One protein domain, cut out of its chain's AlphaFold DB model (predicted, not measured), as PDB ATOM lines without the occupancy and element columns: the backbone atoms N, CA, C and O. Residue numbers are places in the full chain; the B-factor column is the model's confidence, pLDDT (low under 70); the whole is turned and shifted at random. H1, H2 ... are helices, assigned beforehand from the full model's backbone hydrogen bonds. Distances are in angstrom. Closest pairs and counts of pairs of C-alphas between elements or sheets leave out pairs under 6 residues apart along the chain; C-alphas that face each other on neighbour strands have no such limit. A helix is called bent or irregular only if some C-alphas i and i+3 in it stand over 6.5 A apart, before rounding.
ATOM      1  N   LYS A 143      66.400  71.920 133.793       95.88
ATOM      2  CA  LYS A 143      66.559  72.370 132.400       95.88
ATOM      3  C   LYS A 143      67.341  73.684 132.307       95.88
ATOM      4  O   LYS A 143      68.231  73.807 131.467       95.88
ATOM      5  N   LEU A 144      67.031  74.657 133.169       96.25
ATOM      6  CA  LEU A 144      67.735  75.946 133.217       96.25
ATOM      7  C   LEU A 144      69.202  75.789 133.627       96.25
ATOM      8  O   LEU A 144      70.076  76.402 133.019       96.25
ATOM      9  N   MET A 145      69.473  74.942 134.619       95.81
ATOM     10  CA  MET A 145      70.825  74.637 135.081       95.81
ATOM     11  C   MET A 145      71.676  73.995 133.977       95.81
ATOM     12  O   MET A 145      72.802  74.436 133.751       95.81
ATOM     13  N   LEU A 146      71.136  72.999 133.268       94.94
ATOM     14  CA  LEU A 146      71.821  72.339 132.152       94.94
ATOM     15  C   LEU A 146      72.073  73.311 130.997       94.94
ATOM     16  O   LEU A 146      73.201  73.435 130.534       94.94
ATOM     17  N   SER A 147      71.050  74.074 130.601       94.44
ATOM     18  CA  SER A 147      71.171  75.078 129.532       94.44
ATOM     19  C   SER A 147      72.236  76.129 129.859       94.44
ATOM     20  O   SER A 147      73.003  76.537 128.988       94.44
ATOM     21  N   TYR A 148      72.302  76.563 131.122       95.06
ATOM     22  CA  TYR A 148      73.327  77.491 131.587       95.06
ATOM     23  C   TYR A 148      74.725  76.880 131.517       95.06
ATOM     24  O   TYR A 148      75.640  77.550 131.049       95.06
ATOM     25  N   ALA A 149      74.897  75.623 131.931       94.19
ATOM     26  CA  ALA A 149      76.188  74.950 131.828       94.19
ATOM     27  C   ALA A 149      76.636  74.796 130.371       94.19
ATOM     28  O   ALA A 149      77.768  75.156 130.064       94.19
ATOM     29  N   CYS A 150      75.758  74.369 129.460       93.12
ATOM     30  CA  CYS A 150      76.094  74.290 128.037       93.12
ATOM     31  C   CYS A 150      76.497  75.662 127.480       93.12
ATOM     32  O   CYS A 150      77.562  75.800 126.887       93.12
ATOM     33  N   ARG A 151      75.716  76.713 127.770       93.00
ATOM     34  CA  ARG A 151      76.046  78.083 127.349       93.00
ATOM     35  C   ARG A 151      77.376  78.563 127.920       93.00
ATOM     36  O   ARG A 151      78.144  79.216 127.218       93.00
ATOM     37  N   LEU A 152      77.635  78.270 129.193       93.50
ATOM     38  CA  LEU A 152      78.884  78.628 129.847       93.50
ATOM     39  C   LEU A 152      80.055  77.892 129.197       93.50
ATOM     40  O   LEU A 152      81.097  78.503 128.993       93.50
ATOM     41  N   LYS A 153      79.879  76.619 128.820       92.25
ATOM     42  CA  LYS A 153      80.902  75.848 128.109       92.25
ATOM     43  C   LYS A 153      81.258  76.488 126.768       92.25
ATOM     44  O   LYS A 153      82.447  76.623 126.489       92.25
ATOM     45  N   SER A 154      80.256  76.944 126.017       92.12
ATOM     46  CA  SER A 154      80.460  77.671 124.762       92.12
ATOM     47  C   SER A 154      81.146  79.029 124.943       92.12
ATOM     48  O   SER A 154      81.608  79.590 123.967       92.12
ATOM     49  N   HIS A 155      81.244  79.584 126.155       90.50
ATOM     50  CA  HIS A 155      81.898  80.878 126.390       90.50
ATOM     51  C   HIS A 155      83.059  80.743 127.390       90.50
ATOM     52  O   HIS A 155      82.918  81.142 128.553       90.50
ATOM     53  N   PRO A 156      84.233  80.233 126.962       88.94
ATOM     54  CA  PRO A 156      85.398  80.067 127.835       88.94
ATOM     55  C   PRO A 156      85.880  81.354 128.518       88.94
ATOM     56  O   PRO A 156      86.424  81.293 129.618       88.94
ATOM     57  N   GLY A 157      85.646  82.518 127.899       88.56
ATOM     58  CA  GLY A 157      85.993  83.830 128.458       88.56
ATOM     59  C   GLY A 157      85.095  84.303 129.610       88.56
ATOM     60  O   GLY A 157      85.375  85.330 130.222       88.56
ATOM     61  N   ASN A 158      84.012  83.588 129.932       90.31
ATOM     62  CA  ASN A 158      83.125  83.980 131.024       90.31
ATOM     63  C   ASN A 158      83.823  83.822 132.397       90.31
ATOM     64  O   ASN A 158      84.363  82.747 132.678       90.31
ATOM     65  N   PRO A 159      83.736  84.809 133.314       91.44
ATOM     66  CA  PRO A 159      84.349  84.719 134.646       91.44
ATOM     67  C   PRO A 159      83.924  83.488 135.466       91.44
ATOM     68  O   PRO A 159      84.708  82.953 136.251       91.44
ATOM     69  N   ALA A 160      82.696  82.997 135.275       91.19
ATOM     70  CA  ALA A 160      82.178  81.824 135.973       91.19
ATOM     71  C   ALA A 160      82.703  80.489 135.408       91.19
ATOM     72  O   ALA A 160      82.557  79.457 136.068       91.19
ATOM     73  N   TYR A 161      83.334  80.480 134.225       92.12
ATOM     74  CA  TYR A 161      83.752  79.255 133.533       92.12
ATOM     75  C   TYR A 161      84.647  78.375 134.406       92.12
ATOM     76  O   TYR A 161      84.363  77.196 134.629       92.12
ATOM     77  N   ARG A 162      85.719  78.962 134.960       90.50
ATOM     78  CA  ARG A 162      86.688  78.226 135.789       90.50
ATOM     79  C   ARG A 162      86.040  77.696 137.067       90.50
ATOM     80  O   ARG A 162      86.334  76.574 137.461       90.50
ATOM     81  N   ALA A 163      85.127  78.452 137.675       88.81
ATOM     82  CA  ALA A 163      84.438  78.035 138.895       88.81
ATOM     83  C   ALA A 163      83.519  76.816 138.675       88.81
ATOM     84  O   ALA A 163      83.390  75.978 139.569       88.81
ATOM     85  N   VAL A 164      82.901  76.703 137.492       90.88
ATOM     86  CA  VAL A 164      81.988  75.600 137.158       90.88
ATOM     87  C   VAL A 164      82.736  74.372 136.633       90.88
ATOM     88  O   VAL A 164      82.482  73.267 137.105       90.88
ATOM     89  N   PHE A 165      83.680  74.551 135.704       90.31
ATOM     90  CA  PHE A 165      84.338  73.437 135.005       90.31
ATOM     91  C   PHE A 165      85.710  73.043 135.564       90.31
ATOM     92  O   PHE A 165      86.247  72.011 135.171       90.31
ATOM     93  N   ARG A 166      86.292  73.827 136.481       87.06
ATOM     94  CA  ARG A 166      87.546  73.487 137.181       87.06
ATOM     95  C   ARG A 166      87.382  73.615 138.706       87.06
ATOM     96  O   ARG A 166      87.994  74.491 139.324       87.06
ATOM     97  N   PRO A 167      86.545  72.771 139.340       83.75
ATOM     98  CA  PRO A 167      86.261  72.875 140.768       83.75
ATOM     99  C   PRO A 167      87.470  72.467 141.628       83.75
ATOM    100  O   PRO A 167      87.731  71.289 141.835       83.75
ATOM    101  N   GLN A 168      88.162  73.447 142.218       82.00
ATOM    102  CA  GLN A 168      89.340  73.214 143.079       82.00
ATOM    103  C   GLN A 168      89.020  72.473 144.390       82.00
ATOM    104  O   GLN A 168      89.893  71.858 144.991       82.00
ATOM    105  N   ARG A 169      87.769  72.543 144.863       83.50
ATOM    106  CA  ARG A 169      87.345  72.028 146.180       83.50
ATOM    107  C   ARG A 169      86.450  70.789 146.106       83.50
ATOM    108  O   ARG A 169      85.787  70.468 147.087       83.50
ATOM    109  N   ALA A 170      86.416  70.087 144.972       84.88
ATOM    110  CA  ALA A 170      85.546  68.920 144.779       84.88
ATOM    111  C   ALA A 170      85.733  67.845 145.871       84.88
ATOM    112  O   ALA A 170      84.749  67.377 146.442       84.88
ATOM    113  N   ALA A 171      86.986  67.541 146.235       86.00
ATOM    114  CA  ALA A 171      87.318  66.554 147.267       86.00
ATOM    115  C   ALA A 171      86.752  66.910 148.658       86.00
ATOM    116  O   ALA A 171      86.278  66.039 149.381       86.00
ATOM    117  N   LEU A 172      86.716  68.198 149.022       87.44
ATOM    118  CA  LEU A 172      86.171  68.631 150.314       87.44
ATOM    119  C   LEU A 172      84.663  68.374 150.414       87.44
ATOM    120  O   LEU A 172      84.177  67.979 151.472       87.44
ATOM    121  N   TYR A 173      83.927  68.554 149.315       86.62
ATOM    122  CA  TYR A 173      82.488  68.277 149.262       86.62
ATOM    123  C   TYR A 173      82.160  66.780 149.212       86.62
ATOM    124  O   TYR A 173      81.039  66.406 149.550       86.62
ATOM    125  N   ALA A 174      83.115  65.925 148.828       84.56
ATOM    126  CA  ALA A 174      82.964  64.477 148.960       84.56
ATOM    127  C   ALA A 174      82.966  64.052 150.439       84.56
ATOM    128  O   ALA A 174      82.166  63.214 150.842       84.56
ATOM    129  N   ILE A 175      83.797  64.700 151.265       88.69
ATOM    130  CA  ILE A 175      83.863  64.462 152.715       88.69
ATOM    131  C   ILE A 175      82.678  65.135 153.433       88.69
ATOM    132  O   ILE A 175      82.057  64.563 154.328       88.69
ATOM    133  N   ARG A 176      82.327  66.368 153.040       85.00
ATOM    134  CA  ARG A 176      81.275  67.176 153.681       85.00
ATOM    135  C   ARG A 176      79.909  66.981 153.030       85.00
ATOM    136  O   ARG A 176      79.355  67.885 152.409       85.00
ATOM    137  N   THR A 177      79.317  65.812 153.245       79.38
ATOM    138  CA  THR A 177      78.040  65.407 152.625       79.38
ATOM    139  C   THR A 177      76.836  66.288 152.983       79.38
ATOM    140  O   THR A 177      75.886  66.372 152.207       79.38
ATOM    141  N   LYS A 178      76.864  66.965 154.140       81.38
ATOM    142  CA  LYS A 178      75.772  67.833 154.628       81.38
ATOM    143  C   LYS A 178      75.836  69.273 154.101       81.38
ATOM    144  O   LYS A 178      74.896  70.038 154.328       81.38
ATOM    145  N   GLU A 179      76.938  69.662 153.465       83.69
ATOM    146  CA  GLU A 179      77.137  71.018 152.952       83.69
ATOM    147  C   GLU A 179      76.477  71.182 151.574       83.69
ATOM    148  O   GLU A 179      76.366  70.234 150.793       83.69
ATOM    149  N   GLN A 180      76.000  72.390 151.267       84.94
ATOM    150  CA  GLN A 180      75.359  72.658 149.982       84.94
ATOM    151  C   GLN A 180      76.396  72.603 148.865       84.94
ATOM    152  O   GLN A 180      77.374  73.351 148.860       84.94
ATOM    153  N   LYS A 181      76.172  71.700 147.909       88.44
ATOM    154  CA  LYS A 181      77.085  71.505 146.786       88.44
ATOM    155  C   LYS A 181      77.018  72.707 145.830       88.44
ATOM    156  O   LYS A 181      75.913  73.141 145.488       88.44
ATOM    157  N   PRO A 182      78.166  73.214 145.349       90.25
ATOM    158  CA  PRO A 182      78.203  74.257 144.333       90.25
ATOM    159  C   PRO A 182      77.653  73.748 142.996       90.25
ATOM    160  O   PRO A 182      77.544  72.542 142.756       90.25
ATOM    161  N   LEU A 183      77.345  74.688 142.100       91.62
ATOM    162  CA  LEU A 183      76.828  74.403 140.761       91.62
ATOM    163  C   LEU A 183      77.691  73.390 139.989       91.62
ATOM    164  O   LEU A 183      77.140  72.480 139.375       91.62
ATOM    165  N   SER A 184      79.019  73.509 140.080       90.38
ATOM    166  CA  SER A 184      79.991  72.610 139.438       90.38
ATOM    167  C   SER A 184      79.737  71.132 139.736       90.38
ATOM    168  O   SER A 184      79.723  70.306 138.830       90.38
ATOM    169  N   LEU A 185      79.481  70.797 141.003       91.12
ATOM    170  CA  LEU A 185      79.248  69.417 141.436       91.12
ATOM    171  C   LEU A 185      77.809  68.960 141.212       91.12
ATOM    172  O   LEU A 185      77.553  67.768 141.072       91.12
ATOM    173  N   ARG A 186      76.859  69.898 141.209       92.38
ATOM    174  CA  ARG A 186      75.445  69.594 140.976       92.38
ATOM    175  C   ARG A 186      75.167  69.257 139.521       92.38
ATOM    176  O   ARG A 186      74.354  68.384 139.261       92.38
ATOM    177  N   VAL A 187      75.798  69.959 138.581       93.25
ATOM    178  CA  VAL A 187      75.451  69.840 137.162       93.25
ATOM    179  C   VAL A 187      76.038  68.590 136.501       93.25
ATOM    180  O   VAL A 187      75.387  68.001 135.646       93.25
ATOM    181  N   ALA A 188      77.218  68.145 136.946       90.19
ATOM    182  CA  ALA A 188      77.933  66.997 136.388       90.19
ATOM    183  C   ALA A 188      77.094  65.702 136.266       90.19
ATOM    184  O   ALA A 188      76.984  65.197 135.149       90.19
ATOM    185  N   PRO A 189      76.441  65.181 137.332       92.88
ATOM    186  CA  PRO A 189      75.659  63.945 137.222       92.88
ATOM    187  C   PRO A 189      74.462  64.086 136.275       92.88
ATOM    188  O   PRO A 189      74.072  63.129 135.616       92.88
ATOM    189  N   HIS A 190      73.884  65.285 136.174       94.12
ATOM    190  CA  HIS A 190      72.747  65.526 135.295       94.12
ATOM    191  C   HIS A 190      73.146  65.668 133.824       94.12
ATOM    192  O   HIS A 190      72.369  65.275 132.963       94.12
ATOM    193  N   LEU A 191      74.337  66.199 133.528       91.75
ATOM    194  CA  LEU A 191      74.870  66.220 132.161       91.75
ATOM    195  C   LEU A 191      75.166  64.800 131.672       91.75
ATOM    196  O   LEU A 191      74.780  64.455 130.560       91.75
ATOM    197  N   GLN A 192      75.754  63.964 132.536       91.94
ATOM    198  CA  GLN A 192      75.988  62.551 132.239       91.94
ATOM    199  C   GLN A 192      74.672  61.795 132.009       91.94
ATOM    200  O   GLN A 192      74.533  61.111 131.002       91.94
ATOM    201  N   ALA A 193      73.690  61.957 132.902       93.81
ATOM    202  CA  ALA A 193      72.382  61.314 132.760       93.81
ATOM    203  C   ALA A 193      71.612  61.774 131.508       93.81
ATOM    204  O   ALA A 193      70.810  61.018 130.973       93.81
ATOM    205  N   ALA A 194      71.851  63.003 131.042       91.62
ATOM    206  CA  ALA A 194      71.256  63.536 129.819       91.62
ATOM    207  C   ALA A 194      72.020  63.147 128.538       91.62
ATOM    208  O   ALA A 194      71.603  63.555 127.458       91.62
ATOM    209  N   GLY A 195      73.139  62.416 128.639       91.62
ATOM    210  CA  GLY A 195      73.966  62.047 127.484       91.62
ATOM    211  C   GLY A 195      74.654  63.236 126.805       91.62
ATOM    212  O   GLY A 195      75.005  63.154 125.633       91.62
TER     213      GLY A 195
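AT A GLANCE: This is residues 143 to 195 of the 339 residues of an uncharacterized protein of Pomacea canaliculata (UniProt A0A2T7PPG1). The two longer helices, H1 and H4, meet about perpendicular, and the short helix H2 packs on H4. From H2 the chain goes on to a second short helix, H3, and then folds back to H4 through a short link; residues 175 to 180, of which 175 belongs to H3, stick out. The printed part has 53 residues with four named helices, H1, H2, H3 and H4 in that order, no named strand, and the class is all helix. It is only just compact, close to loose, with a radius of gyration of the C-alphas of 11.6 A, and it spans 31 by 24 by 15 A.

HOW THE PARTS SIT: Start at H1, residues 143 to 154: it touches H4, residues 183 to 193, with residues 145 to 149 alone, about perpendicular at 79 degrees. Their closest C-alphas, those of Leu 146 and Val 187, are 6.7 A apart. Residues 149 to 153 of H1 alone only just touch H2, residues 161 to 165, with 3 pairs of C-alphas within 8 A, the closest being Leu 152 and Tyr 161 at 6.1 A. H2 touches H4, and its closest C-alphas there are Val 164 and Ser 184 at 4.3 A. H3, residues 170 to 175, is close to H4 but not clearly touching, with the C-alphas of Ala 170 and Leu 185 closest at 7.1 A; H1 and H3 are apart, as are H2 and H3. In H1, H2 and H3 every O i to N i+4 pair is within hydrogen-bond range; in H4, 4 of 7 are.

IN THESE COORDINATES: Find C-alpha 143 at (66.559, 72.370, 132.400); from there H1 runs 16.7 A to C-alpha 154. H2 begins at C-alpha 161, and H3 begins at C-alpha 170. H4 runs 16.0 A from C-alpha 183 at (76.828, 74.403, 140.761) to C-alpha 193 at (72.382, 61.314, 132.760), and it is only just irregular: C-alphas 186 and 189 are 6.8 A apart.

THE WHOLE: The two C-alphas farthest apart, those of Gly 157 and Lys 178, are 32.3 A apart. The printed part has no cut; the link from H2 to H3 is tight, and the other two are short. The mean pLDDT of the printed part is 90.0, and no printed residue is under 70.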